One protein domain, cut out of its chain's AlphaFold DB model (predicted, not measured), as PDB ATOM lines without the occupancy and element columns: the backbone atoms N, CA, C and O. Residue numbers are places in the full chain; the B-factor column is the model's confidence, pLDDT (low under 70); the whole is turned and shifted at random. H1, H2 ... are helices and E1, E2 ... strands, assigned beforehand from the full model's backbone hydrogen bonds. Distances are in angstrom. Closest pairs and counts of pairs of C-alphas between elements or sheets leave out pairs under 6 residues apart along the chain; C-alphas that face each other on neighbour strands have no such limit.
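This is residues 39 to 52 and 61 to 135 of the 175 residues of an uncharacterized protein of Hirsutella minnesotensis 3608 (UniProt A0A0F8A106). One long helix, H4, has its first part in a loose body of short parts, while its far part, within residues 117 to 135, sticks out as a free arm and makes much of the length. H1 and H3 pack on different sides of the first part of H4, each running across it; H2 lies near the last residues of H1, and a small hairpin of E1 and E2 lies near the beginning of H4. The printed part has 89 residues, with named elements in the order H1, H2, H3, E1, E2, H4; the sheet, E1 - E2, is antiparallel, and the class is mostly helix. The whole is loose, with a radius of gyration of the C-alphas of 15.6 A and spans of 52 by 36 by 25 A.

Find C-alpha 39 at (2.968, 4.984, -1.624); from there H1, residues 39 to 52, runs 20.0 A. H2 is residues 64 to 70, 9.9 A, and H3 residues 79 to 85, 10.2 A. Next come E1, residues 95 to 97, 6.4 A, and E2, residues 100 to 102, 6.9 A. H4, residues 106 to 133, runs 40.2 A to C-alpha 133 at (1.600, -31.360, -8.055).

H1 and H2 only just touch, with 3 pairs of C-alphas within 8 A, the closest those of Arg 49 and Tyr 67, 6.4 A. H1 touches H4 about perpendicular, at 86 degrees, the closest C-alphas being Phe 42 and Glu 108, 5.7 A. H3 touches H4 about perpendicular, at 77 degrees, closest at Tyr 82 and Met 109, 6.7 A. In the hairpin E1 and E2, look for N 95 and O 102 at 2.8 A, within hydrogen-bond range. In H1, H2, H3 and H4 every O i to N i+4 pair is within that range.

The C-alphas farthest apart are Thr 99 and Pro 135, 52.7 A. Residues 53 to 60 are not printed, and C-alphas 52 and 61 stand 11.6 A apart across this cut. Of the links printed whole, none is long. Only residue 135 has a pLDDT under 70.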
ATOM      1  N   GLN A  39       2.201   3.977  -0.895       91.94
ATOM      2  CA  GLN A  39       2.968   4.984  -1.624       91.94
ATOM      3  C   GLN A  39       3.874   4.346  -2.685       91.94
ATOM      4  O   GLN A  39       3.890   4.806  -3.828       91.94
ATOM      5  N   ALA A  40       4.594   3.269  -2.346       92.81
ATOM      6  CA  ALA A  40       5.448   2.565  -3.304       92.81
ATOM      7  C   ALA A  40       4.622   1.882  -4.406       92.81
ATOM      8  O   ALA A  40       5.000   1.930  -5.580       92.81
ATOM      9  N   ILE A  41       3.477   1.292  -4.049       95.31
ATOM     10  CA  ILE A  41       2.533   0.701  -5.008       95.31
ATOM     11  C   ILE A  41       2.038   1.766  -5.991       95.31
ATOM     12  O   ILE A  41       2.103   1.563  -7.207       95.31
ATOM     13  N   PHE A  42       1.596   2.921  -5.487       96.12
ATOM     14  CA  PHE A  42       1.117   3.998  -6.347       96.12
ATOM     15  C   PHE A  42       2.224   4.568  -7.244       96.12
ATOM     16  O   PHE A  42       1.991   4.806  -8.429       96.12
ATOM     17  N   ALA A  43       3.448   4.716  -6.732       95.56
ATOM     18  CA  ALA A  43       4.587   5.158  -7.536       95.56
ATOM     19  C   ALA A  43       4.862   4.209  -8.718       95.56
ATOM     20  O   ALA A  43       5.047   4.667  -9.850       95.56
ATOM     21  N   ARG A  44       4.815   2.885  -8.491       96.44
ATOM     22  CA  ARG A  44       4.942   1.889  -9.571       96.44
ATOM     23  C   ARG A  44       3.808   2.002 -10.585       96.44
ATOM     24  O   ARG A  44       4.078   2.013 -11.783       96.44
ATOM     25  N   TYR A  45       2.570   2.148 -10.118       97.50
ATOM     26  CA  TYR A  45       1.407   2.343 -10.986       97.50
ATOM     27  C   TYR A  45       1.556   3.576 -11.889       97.50
ATOM     28  O   TYR A  45       1.293   3.518 -13.090       97.50
ATOM     29  N   VAL A  46       2.014   4.702 -11.332       97.62
ATOM     30  CA  VAL A  46       2.256   5.928 -12.102       97.62
ATOM     31  C   VAL A  46       3.379   5.722 -13.119       97.62
ATOM     32  O   VAL A  46       3.221   6.141 -14.266       97.62
ATOM     33  N   LYS A  47       4.472   5.039 -12.746       97.75
ATOM     34  CA  LYS A  47       5.581   4.699 -13.660       97.75
ATOM     35  C   LYS A  47       5.069   3.913 -14.872       97.75
ATOM     36  O   LYS A  47       5.318   4.320 -16.006       97.75
ATOM     37  N   THR A  48       4.297   2.845 -14.659       97.31
ATOM     38  CA  THR A  48       3.765   2.014 -15.756       97.31
ATOM     39  C   THR A  48       2.720   2.751 -16.596       97.31
ATOM     40  O   THR A  48       2.755   2.678 -17.825       97.31
ATOM     41  N   ARG A  49       1.823   3.519 -15.963       97.62
ATOM     42  CA  ARG A  49       0.825   4.343 -16.663       97.62
ATOM     43  C   ARG A  49       1.482   5.400 -17.542       97.62
ATOM     44  O   ARG A  49       1.072   5.591 -18.685       97.62
ATOM     45  N   ASN A  50       2.504   6.078 -17.028       97.38
ATOM     46  CA  ASN A  50       3.220   7.102 -17.779       97.38
ATOM     47  C   ASN A  50       4.014   6.487 -18.940       97.38
ATOM     48  O   ASN A  50       3.975   7.042 -20.033       97.38
ATOM     49  N   ALA A  51       4.637   5.319 -18.752       97.50
ATOM     50  CA  ALA A  51       5.275   4.579 -19.845       97.50
ATOM     51  C   ALA A  51       4.267   4.201 -20.950       97.50
ATOM     52  O   ALA A  51       4.543   4.339 -22.144       97.50
ATOM     53  N   TRP A  52       3.055   3.792 -20.563       97.56
ATOM     54  CA  TRP A  52       1.978   3.542 -21.520       97.56
ATOM     55  C   TRP A  52       1.553   4.826 -22.251       97.56
ATOM     56  O   TRP A  52       1.397   4.801 -23.471       97.56
ATOM     57  N   ILE A  61      -5.888   9.866 -26.995       92.31
ATOM     58  CA  ILE A  61      -6.475  10.280 -25.716       92.31
ATOM     59  C   ILE A  61      -5.791   9.517 -24.574       92.31
ATOM     60  O   ILE A  61      -6.028   8.325 -24.363       92.31
ATOM     61  N   LYS A  62      -4.963  10.221 -23.802       94.12
ATOM     62  CA  LYS A  62      -4.192   9.665 -22.680       94.12
ATOM     63  C   LYS A  62      -4.946   9.891 -21.373       94.12
ATOM     64  O   LYS A  62      -4.781  10.912 -20.714       94.12
ATOM     65  N   THR A  63      -5.814   8.949 -21.013       95.88
ATOM     66  CA  THR A  63      -6.541   8.987 -19.734       95.88
ATOM     67  C   THR A  63      -6.327   7.714 -18.939       95.88
ATOM     68  O   THR A  63      -6.064   6.646 -19.496       95.88
ATOM     69  N   ASN A  64      -6.530   7.816 -17.624       95.19
ATOM     70  CA  ASN A  64      -6.396   6.667 -16.742       95.19
ATOM     71  C   ASN A  64      -7.380   5.547 -17.124       95.19
ATOM     72  O   ASN A  64      -7.042   4.375 -17.074       95.19
ATOM     73  N   GLN A  65      -8.586   5.890 -17.590       95.75
ATOM     74  CA  GLN A  65      -9.550   4.887 -18.050       95.75
ATOM     75  C   GLN A  65      -9.037   4.095 -19.258       95.75
ATOM     76  O   GLN A  65      -9.225   2.881 -19.300       95.75
ATOM     77  N   GLN A  66      -8.379   4.752 -20.220       96.50
ATOM     78  CA  GLN A  66      -7.818   4.058 -21.382       96.50
ATOM     79  C   GLN A  66      -6.642   3.164 -20.993       96.50
ATOM     80  O   GLN A  66      -6.603   2.006 -21.406       96.50
ATOM     81  N   TYR A  67      -5.756   3.651 -20.121       97.38
ATOM     82  CA  TYR A  67      -4.688   2.829 -19.554       97.38
ATOM     83  C   TYR A  67      -5.247   1.569 -18.877       97.38
ATOM     84  O   TYR A  67      -4.815   0.454 -19.162       97.38
ATOM     85  N   ARG A  68      -6.270   1.726 -18.028       97.25
ATOM     86  CA  ARG A  68      -6.891   0.600 -17.319       97.25
ATOM     87  C   ARG A  68      -7.524  -0.409 -18.275       97.25
ATOM     88  O   ARG A  68      -7.355  -1.605 -18.064       97.25
ATOM     89  N   ARG A  69      -8.179   0.044 -19.354       96.81
ATOM     90  CA  ARG A  69      -8.677  -0.853 -20.417       96.81
ATOM     91  C   ARG A  69      -7.543  -1.624 -21.083       96.81
ATOM     92  O   ARG A  69      -7.650  -2.840 -21.215       96.81
ATOM     93  N   ALA A  70      -6.467  -0.935 -21.461       96.31
ATOM     94  CA  ALA A  70      -5.316  -1.552 -22.116       96.31
ATOM     95  C   ALA A  70      -4.655  -2.626 -21.236       96.31
ATOM     96  O   ALA A  70      -4.315  -3.700 -21.723       96.31
ATOM     97  N   MET A  71      -4.557  -2.372 -19.929       95.81
ATOM     98  CA  MET A  71      -3.990  -3.306 -18.950       95.81
ATOM     99  C   MET A  71      -4.997  -4.343 -18.422       95.81
ATOM    100  O   MET A  71      -4.661  -5.114 -17.528       95.81
ATOM    101  N   ARG A  72      -6.233  -4.364 -18.945       96.38
ATOM    102  CA  ARG A  72      -7.341  -5.224 -18.476       96.38
ATOM    103  C   ARG A  72      -7.616  -5.107 -16.969       96.38
ATOM    104  O   ARG A  72      -8.023  -6.071 -16.321       96.38
ATOM    105  N   LEU A  73      -7.414  -3.917 -16.414       96.38
ATOM    106  CA  LEU A  73      -7.697  -3.603 -15.018       96.38
ATOM    107  C   LEU A  73      -9.170  -3.197 -14.842       96.38
ATOM    108  O   LEU A  73      -9.752  -2.579 -15.744       96.38
ATOM    109  N   PRO A  74      -9.787  -3.469 -13.678       96.25
ATOM    110  CA  PRO A  74     -11.143  -3.017 -13.388       96.25
ATOM    111  C   PRO A  74     -11.270  -1.499 -13.535       96.25
ATOM    112  O   PRO A  74     -10.483  -0.747 -12.971       96.25
ATOM    113  N   LEU A  75     -12.275  -1.003 -14.256       96.50
ATOM    114  CA  LEU A  75     -12.456   0.449 -14.415       96.50
ATOM    115  C   LEU A  75     -12.882   1.149 -13.121       96.50
ATOM    116  O   LEU A  75     -12.650   2.347 -12.963       96.50
ATOM    117  N   ARG A  76     -13.550   0.412 -12.232       95.12
ATOM    118  CA  ARG A  76     -14.042   0.873 -10.935       95.12
ATOM    119  C   ARG A  76     -14.080  -0.304  -9.970       95.12
ATOM    120  O   ARG A  76     -14.261  -1.443 -10.392       95.12
ATOM    121  N   TYR A  77     -14.009   0.015  -8.688       96.62
ATOM    122  CA  TYR A  77     -14.264  -0.915  -7.600       96.62
ATOM    123  C   TYR A  77     -15.557  -0.573  -6.860       96.62
ATOM    124  O   TYR A  77     -16.093   0.535  -6.977       96.62
ATOM    125  N   SER A  78     -16.067  -1.546  -6.106       96.94
ATOM    126  CA  SER A  78     -17.238  -1.359  -5.251       96.94
ATOM    127  C   SER A  78     -16.922  -0.427  -4.074       96.94
ATOM    128  O   SER A  78     -15.768  -0.285  -3.662       96.94
ATOM    129  N   LYS A  79     -17.957   0.169  -3.468       96.00
ATOM    130  CA  LYS A  79     -17.800   0.955  -2.231       96.00
ATOM    131  C   LYS A  79     -17.170   0.127  -1.105       96.00
ATOM    132  O   LYS A  79     -16.376   0.656  -0.339       96.00
ATOM    133  N   GLN A  80     -17.501  -1.162  -1.024       96.25
ATOM    134  CA  GLN A  80     -16.953  -2.059  -0.009       96.25
ATOM    135  C   GLN A  80     -15.443  -2.244  -0.184       96.25
ATOM    136  O   GLN A  80     -14.712  -2.131   0.791       96.25
ATOM    137  N   SER A  81     -14.968  -2.422  -1.419       95.94
ATOM    138  CA  SER A  81     -13.534  -2.529  -1.724       95.94
ATOM    139  C   SER A  81     -12.772  -1.262  -1.320       95.94
ATOM    140  O   SER A  81     -11.710  -1.346  -0.712       95.94
ATOM    141  N   TYR A  82     -13.340  -0.085  -1.602       95.94
ATOM    142  CA  TYR A  82     -12.749   1.187  -1.181       95.94
ATOM    143  C   TYR A  82     -12.749   1.367   0.341       95.94
ATOM    144  O   TYR A  82     -11.778   1.863   0.896       95.94
ATOM    145  N   ASN A  83     -13.811   0.957   1.035       95.19
ATOM    146  CA  ASN A  83     -13.836   1.005   2.498       95.19
ATOM    147  C   ASN A  83     -12.807   0.046   3.108       95.19
ATOM    148  O   ASN A  83     -12.139   0.405   4.071       95.19
ATOM    149  N   TRP A  84     -12.670  -1.150   2.533       95.44
ATOM    150  CA  TRP A  84     -11.720  -2.159   2.986       95.44
ATOM    151  C   TRP A  84     -10.270  -1.681   2.857       95.44
ATOM    152  O   TRP A  84      -9.501  -1.831   3.803       95.44
ATOM    153  N   CYS A  85      -9.891  -1.029   1.750       94.69
ATOM    154  CA  CYS A  85      -8.512  -0.553   1.600       94.69
ATOM    155  C   CYS A  85      -8.163   0.625   2.531       94.69
ATOM    156  O   CYS A  85      -6.986   0.873   2.769       94.69
ATOM    157  N   LEU A  86      -9.155   1.327   3.091       95.06
ATOM    158  CA  LEU A  86      -8.957   2.378   4.104       95.06
ATOM    159  C   LEU A  86      -8.854   1.838   5.538       95.06
ATOM    160  O   LEU A  86      -8.704   2.624   6.481       95.06
ATOM    161  N   ASP A  87      -8.948   0.522   5.726       92.50
ATOM    162  CA  ASP A  87      -8.723  -0.104   7.025       92.50
ATOM    163  C   ASP A  87      -7.279   0.122   7.509       92.50
ATOM    164  O   ASP A  87      -6.346   0.295   6.718       92.50
ATOM    165  N   TYR A  88      -7.082   0.133   8.830       79.88
ATOM    166  CA  TYR A  88      -5.775   0.390   9.442       79.88
ATOM    167  C   TYR A  88      -4.720  -0.661   9.079       79.88
ATOM    168  O   TYR A  88      -3.532  -0.349   9.126       79.88
ATOM    169  N   LYS A  89      -5.137  -1.882   8.716       86.56
ATOM    170  CA  LYS A  89      -4.221  -2.941   8.267       86.56
ATOM    171  C   LYS A  89      -3.765  -2.787   6.819       86.56
ATOM    172  O   LYS A  89      -2.809  -3.445   6.430       86.56
ATOM    173  N   GLN A  90      -4.473  -1.970   6.040       90.94
ATOM    174  CA  GLN A  90      -4.246  -1.803   4.609       90.94
ATOM    175  C   GLN A  90      -3.543  -0.464   4.345       90.94
ATOM    176  O   GLN A  90      -2.381  -0.291   4.708       90.94
ATOM    177  N   MET A  91      -4.231   0.517   3.754       92.44
ATOM    178  CA  MET A  91      -3.657   1.837   3.465       92.44
ATOM    179  C   MET A  91      -3.788   2.831   4.623       92.44
ATOM    180  O   MET A  91      -3.249   3.937   4.534       92.44
ATOM    181  N   SER A  92      -4.497   2.460   5.695       90.00
ATOM    182  CA  SER A  92      -4.984   3.349   6.756       90.00
ATOM    183  C   SER A  92      -5.985   4.407   6.268       90.00
ATOM    184  O   SER A  92      -6.132   4.666   5.074       90.00
ATOM    185  N   ARG A  93      -6.684   5.059   7.208       91.19
ATOM    186  CA  ARG A  93      -7.741   6.030   6.873       91.19
ATOM    187  C   ARG A  93      -7.248   7.234   6.072       91.19
ATOM    188  O   ARG A  93      -8.044   7.841   5.358       91.19
ATOM    189  N   ARG A  94      -5.986   7.632   6.232       91.81
ATOM    190  CA  ARG A  94      -5.418   8.821   5.587       91.81
ATOM    191  C   ARG A  94      -3.993   8.546   5.132       91.81
ATOM    192  O   ARG A  94      -3.246   7.849   5.806       91.81
ATOM    193  N   CYS A  95      -3.601   9.161   4.027       90.19
ATOM    194  CA  CYS A  95      -2.219   9.172   3.584       90.19
ATOM    195  C   CYS A  95      -1.418  10.103   4.496       90.19
ATOM    196  O   CYS A  95      -1.696  11.303   4.567       90.19
ATOM    197  N   VAL A  96      -0.450   9.543   5.221       88.50
ATOM    198  CA  VAL A  96       0.492  10.303   6.045       88.50
ATOM    199  C   VAL A  96       1.744  10.575   5.215       88.50
ATOM    200  O   VAL A  96       2.349   9.659   4.659       88.50
ATOM    201  N   THR A  97       2.099  11.850   5.123       84.50
ATOM    202  CA  THR A  97       3.297  12.373   4.460       84.50
ATOM    203  C   THR A  97       4.066  13.246   5.447       84.50
ATOM    204  O   THR A  97       3.514  13.647   6.471       84.50
ATOM    205  N   GLU A  98       5.321  13.573   5.145       80.12
ATOM    206  CA  GLU A  98       6.148  14.438   6.002       80.12
ATOM    207  C   GLU A  98       5.492  15.803   6.265       80.12
ATOM    208  O   GLU A  98       5.587  16.348   7.359       80.12
ATOM    209  N   THR A  99       4.761  16.323   5.279       83.75
ATOM    210  CA  THR A  99       4.079  17.624   5.345       83.75
ATOM    211  C   THR A  99       2.722  17.559   6.058       83.75
ATOM    212  O   THR A  99       2.110  18.591   6.321       83.75
ATOM    213  N   GLY A 100       2.223  16.360   6.376       89.44
ATOM    214  CA  GLY A 100       0.953  16.172   7.074       89.44
ATOM    215  C   GLY A 100       0.108  15.030   6.519       89.44
ATOM    216  O   GLY A 100       0.592  14.119   5.847       89.44
ATOM    217  N   SER A 101      -1.189  15.070   6.822       92.06
ATOM    218  CA  SER A 101      -2.130  13.998   6.503       92.06
ATOM    219  C   SER A 101      -3.200  14.439   5.505       92.06
ATOM    220  O   SER A 101      -3.945  15.389   5.757       92.06
ATOM    221  N   ARG A 102      -3.360  13.687   4.413       94.50
ATOM    222  CA  ARG A 102      -4.390  13.928   3.389       94.50
ATOM    223  C   ARG A 102      -5.259  12.702   3.136       94.50
ATOM    224  O   ARG A 102      -4.915  11.585   3.514       94.50
ATOM    225  N   GLU A 103      -6.380  12.908   2.464       94.81
ATOM    226  CA  GLU A 103      -7.207  11.802   1.986       94.81
ATOM    227  C   GLU A 103      -6.530  11.067   0.825       94.81
ATOM    228  O   GLU A 103      -5.768  11.647   0.040       94.81
ATOM    229  N   TRP A 104      -6.803   9.767   0.740       95.62
ATOM    230  CA  TRP A 104      -6.414   8.955  -0.402       95.62
ATOM    231  C   TRP A 104      -7.258   9.333  -1.614       95.62
ATOM    232  O   TRP A 104      -8.484   9.423  -1.540       95.62
ATOM    233  N   THR A 105      -6.606   9.535  -2.754       95.81
ATOM    234  CA  THR A 105      -7.320   9.726  -4.014       95.81
ATOM    235  C   THR A 105      -7.888   8.393  -4.491       95.81
ATOM    236  O   THR A 105      -7.336   7.324  -4.227       95.81
ATOM    237  N   LYS A 106      -8.971   8.436  -5.276       95.62
ATOM    238  CA  LYS A 106      -9.535   7.207  -5.858       95.62
ATOM    239  C   LYS A 106      -8.520   6.446  -6.702       95.62
ATOM    240  O   LYS A 106      -8.563   5.226  -6.728       95.62
ATOM    241  N   GLU A 107      -7.634   7.145  -7.406       96.44
ATOM    242  CA  GLU A 107      -6.620   6.487  -8.225       96.44
ATOM    243  C   GLU A 107      -5.608   5.711  -7.378       96.44
ATOM    244  O   GLU A 107      -5.312   4.566  -7.705       96.44
ATOM    245  N   GLU A 108      -5.153   6.282  -6.262       96.75
ATOM    246  CA  GLU A 108      -4.281   5.587  -5.306       96.75
ATOM    247  C   GLU A 108      -4.952   4.344  -4.729       96.75
ATOM    248  O   GLU A 108      -4.347   3.275  -4.685       96.75
ATOM    249  N   MET A 109      -6.222   4.466  -4.342       97.19
ATOM    250  CA  MET A 109      -6.996   3.335  -3.828       97.19
ATOM    251  C   MET A 109      -7.163   2.244  -4.891       97.19
ATOM    252  O   MET A 109      -7.021   1.063  -4.590       97.19
ATOM    253  N   MET A 110      -7.436   2.618  -6.146       97.31
ATOM    254  CA  MET A 110      -7.519   1.656  -7.250       97.31
ATOM    255  C   MET A 110      -6.177   0.969  -7.504       97.31
ATOM    256  O   MET A 110      -6.166  -0.243  -7.671       97.31
ATOM    257  N   ALA A 111      -5.063   1.705  -7.489       97.44
ATOM    258  CA  ALA A 111      -3.730   1.131  -7.668       97.44
ATOM    259  C   ALA A 111      -3.392   0.113  -6.566       97.44
ATOM    260  O   ALA A 111      -2.835  -0.946  -6.851       97.44
ATOM    261  N   TYR A 112      -3.772   0.406  -5.320       96.88
ATOM    262  CA  TYR A 112      -3.622  -0.530  -4.210       96.88
ATOM    263  C   TYR A 112      -4.471  -1.791  -4.396       96.88
ATOM    264  O   TYR A 112      -3.964  -2.899  -4.251       96.88
ATOM    265  N   LEU A 113      -5.744  -1.637  -4.770       97.38
ATOM    266  CA  LEU A 113      -6.644  -2.767  -5.023       97.38
ATOM    267  C   LEU A 113      -6.201  -3.611  -6.227       97.38
ATOM    268  O   LEU A 113      -6.349  -4.831  -6.199       97.38
ATOM    269  N   ASP A 114      -5.646  -2.992  -7.272       97.06
ATOM    270  CA  ASP A 114      -5.067  -3.711  -8.410       97.06
ATOM    271  C   ASP A 114      -3.906  -4.599  -7.950       97.06
ATOM    272  O   ASP A 114      -3.846  -5.774  -8.311       97.06
ATOM    273  N   TRP A 115      -3.006  -4.040  -7.132       96.31
ATOM    274  CA  TRP A 115      -1.864  -4.765  -6.583       96.31
ATOM    275  C   TRP A 115      -2.298  -5.884  -5.632       96.31
ATOM    276  O   TRP A 115      -1.874  -7.018  -5.820       96.31
ATOM    277  N   SER A 116      -3.192  -5.600  -4.678       95.19
ATOM    278  CA  SER A 116      -3.704  -6.595  -3.724       95.19
ATOM    279  C   SER A 116      -4.350  -7.776  -4.448       95.19
ATOM    280  O   SER A 116      -4.002  -8.921  -4.193       95.19
ATOM    281  N   ASN A 117      -5.221  -7.508  -5.425       94.38
ATOM    282  CA  ASN A 117      -5.874  -8.568  -6.193       94.38
ATOM    283  C   ASN A 117      -4.887  -9.364  -7.061       94.38
ATOM    284  O   ASN A 117      -5.125 -10.536  -7.344       94.38
ATOM    285  N   ALA A 118      -3.826  -8.725  -7.560       93.62
ATOM    286  CA  ALA A 118      -2.791  -9.412  -8.322       93.62
ATOM    287  C   ALA A 118      -1.946 -10.330  -7.424       93.62
ATOM    288  O   ALA A 118      -1.640 -11.450  -7.834       93.62
ATOM    289  N   GLU A 119      -1.617  -9.890  -6.207       92.06
ATOM    290  CA  GLU A 119      -0.929 -10.717  -5.209       92.06
ATOM    291  C   GLU A 119      -1.798 -11.891  -4.746       92.06
ATOM    292  O   GLU A 119      -1.302 -13.017  -4.711       92.06
ATOM    293  N   ASP A 120      -3.091 -11.670  -4.489       91.12
ATOM    294  CA  ASP A 120      -4.023 -12.743  -4.120       91.12
ATOM    295  C   ASP A 120      -4.103 -13.802  -5.225       91.12
ATOM    296  O   ASP A 120      -3.911 -14.987  -4.968       91.12
ATOM    297  N   LYS A 121      -4.264 -13.386  -6.488       92.50
ATOM    298  CA  LYS A 121      -4.264 -14.310  -7.638       92.50
ATOM    299  C   LYS A 121      -2.954 -15.076  -7.780       92.50
ATOM    300  O   LYS A 121      -2.968 -16.246  -8.157       92.50
ATOM    301  N   ARG A 122      -1.818 -14.427  -7.513       91.25
ATOM    302  CA  ARG A 122      -0.507 -15.087  -7.527       91.25
ATOM    303  C   ARG A 122      -0.447 -16.164  -6.442       91.25
ATOM    304  O   ARG A 122      -0.057 -17.288  -6.747       91.25
ATOM    305  N   ALA A 123      -0.857 -15.838  -5.217       86.12
ATOM    306  CA  ALA A 123      -0.882 -16.779  -4.100       86.12
ATOM    307  C   ALA A 123      -1.849 -17.947  -4.364       86.12
ATOM    308  O   ALA A 123      -1.483 -19.107  -4.183       86.12
ATOM    309  N   GLU A 124      -3.052 -17.666  -4.870       86.94
ATOM    310  CA  GLU A 124      -4.029 -18.681  -5.278       86.94
ATOM    311  C   GLU A 124      -3.470 -19.601  -6.368       86.94
ATOM    312  O   GLU A 124      -3.618 -20.819  -6.277       86.94
ATOM    313  N   SER A 125      -2.780 -19.043  -7.368       87.12
ATOM    314  CA  SER A 125      -2.142 -19.829  -8.428       87.12
ATOM    315  C   SER A 125      -1.043 -20.741  -7.882       87.12
ATOM    316  O   SER A 125      -0.985 -21.905  -8.271       87.12
ATOM    317  N   GLN A 126      -0.203 -20.254  -6.962       81.12
ATOM    318  CA  GLN A 126       0.828 -21.070  -6.305       81.12
ATOM    319  C   GLN A 126       0.204 -22.221  -5.502       81.12
ATOM    320  O   GLN A 126       0.660 -23.362  -5.579       81.12
ATOM    321  N   VAL A 127      -0.874 -21.943  -4.761       83.25
ATOM    322  CA  VAL A 127      -1.605 -22.968  -4.001       83.25
ATOM    323  C   VAL A 127      -2.253 -23.989  -4.938       83.25
ATOM    324  O   VAL A 127      -2.209 -25.187  -4.653       83.25
ATOM    325  N   ALA A 128      -2.834 -23.548  -6.056       84.50
ATOM    326  CA  ALA A 128      -3.453 -24.428  -7.046       84.50
ATOM    327  C   ALA A 128      -2.426 -25.337  -7.739       84.50
ATOM    328  O   ALA A 128      -2.666 -26.539  -7.880       84.50
ATOM    329  N   GLU A 129      -1.270 -24.794  -8.121       83.31
ATOM    330  CA  GLU A 129      -0.170 -25.567  -8.703       83.31
ATOM    331  C   GLU A 129       0.355 -26.610  -7.712       83.31
ATOM    332  O   GLU A 129       0.523 -27.781  -8.057       83.31
ATOM    333  N   GLU A 130       0.522 -26.231  -6.446       79.25
ATOM    334  CA  GLU A 130       0.943 -27.167  -5.411       79.25
ATOM    335  C   GLU A 130      -0.092 -28.280  -5.164       79.25
ATOM    336  O   GLU A 130       0.268 -29.452  -5.006       79.25
ATOM    337  N   MET A 131      -1.379 -27.921  -5.135       77.25
ATOM    338  CA  MET A 131      -2.487 -28.874  -5.020       77.25
ATOM    339  C   MET A 131      -2.477 -29.887  -6.167       77.25
ATOM    340  O   MET A 131      -2.736 -31.066  -5.923       77.25
ATOM    341  N   LEU A 132      -2.166 -29.446  -7.389       78.31
ATOM    342  CA  LEU A 132      -2.061 -30.312  -8.562       78.31
ATOM    343  C   LEU A 132      -0.818 -31.208  -8.500       78.31
ATOM    344  O   LEU A 132      -0.910 -32.399  -8.789       78.31
ATOM    345  N   ALA A 133       0.327 -30.648  -8.100       81.75
ATOM    346  CA  ALA A 133       1.600 -31.360  -8.055       81.75
ATOM    347  C   ALA A 133       1.634 -32.452  -6.975       81.75
ATOM    348  O   ALA A 133       2.239 -33.501  -7.189       81.75
ATOM    349  N   ASN A 134       0.996 -32.234  -5.816       73.62
ATOM    350  CA  ASN A 134       0.943 -33.225  -4.734       73.62
ATOM    351  C   ASN A 134      -0.407 -33.236  -3.981       73.62
ATOM    352  O   ASN A 134      -0.479 -32.846  -2.803       73.62
ATOM    353  N   PRO A 135      -1.477 -33.775  -4.597       69.19
ATOM    354  CA  PRO A 135      -2.816 -33.797  -4.002       69.19
ATOM    355  C   PRO A 135      -2.907 -34.482  -2.619       69.19
ATOM    356  O   PRO A 135      -3.612 -33.969  -1.746       69.19
TER     357      PRO A 135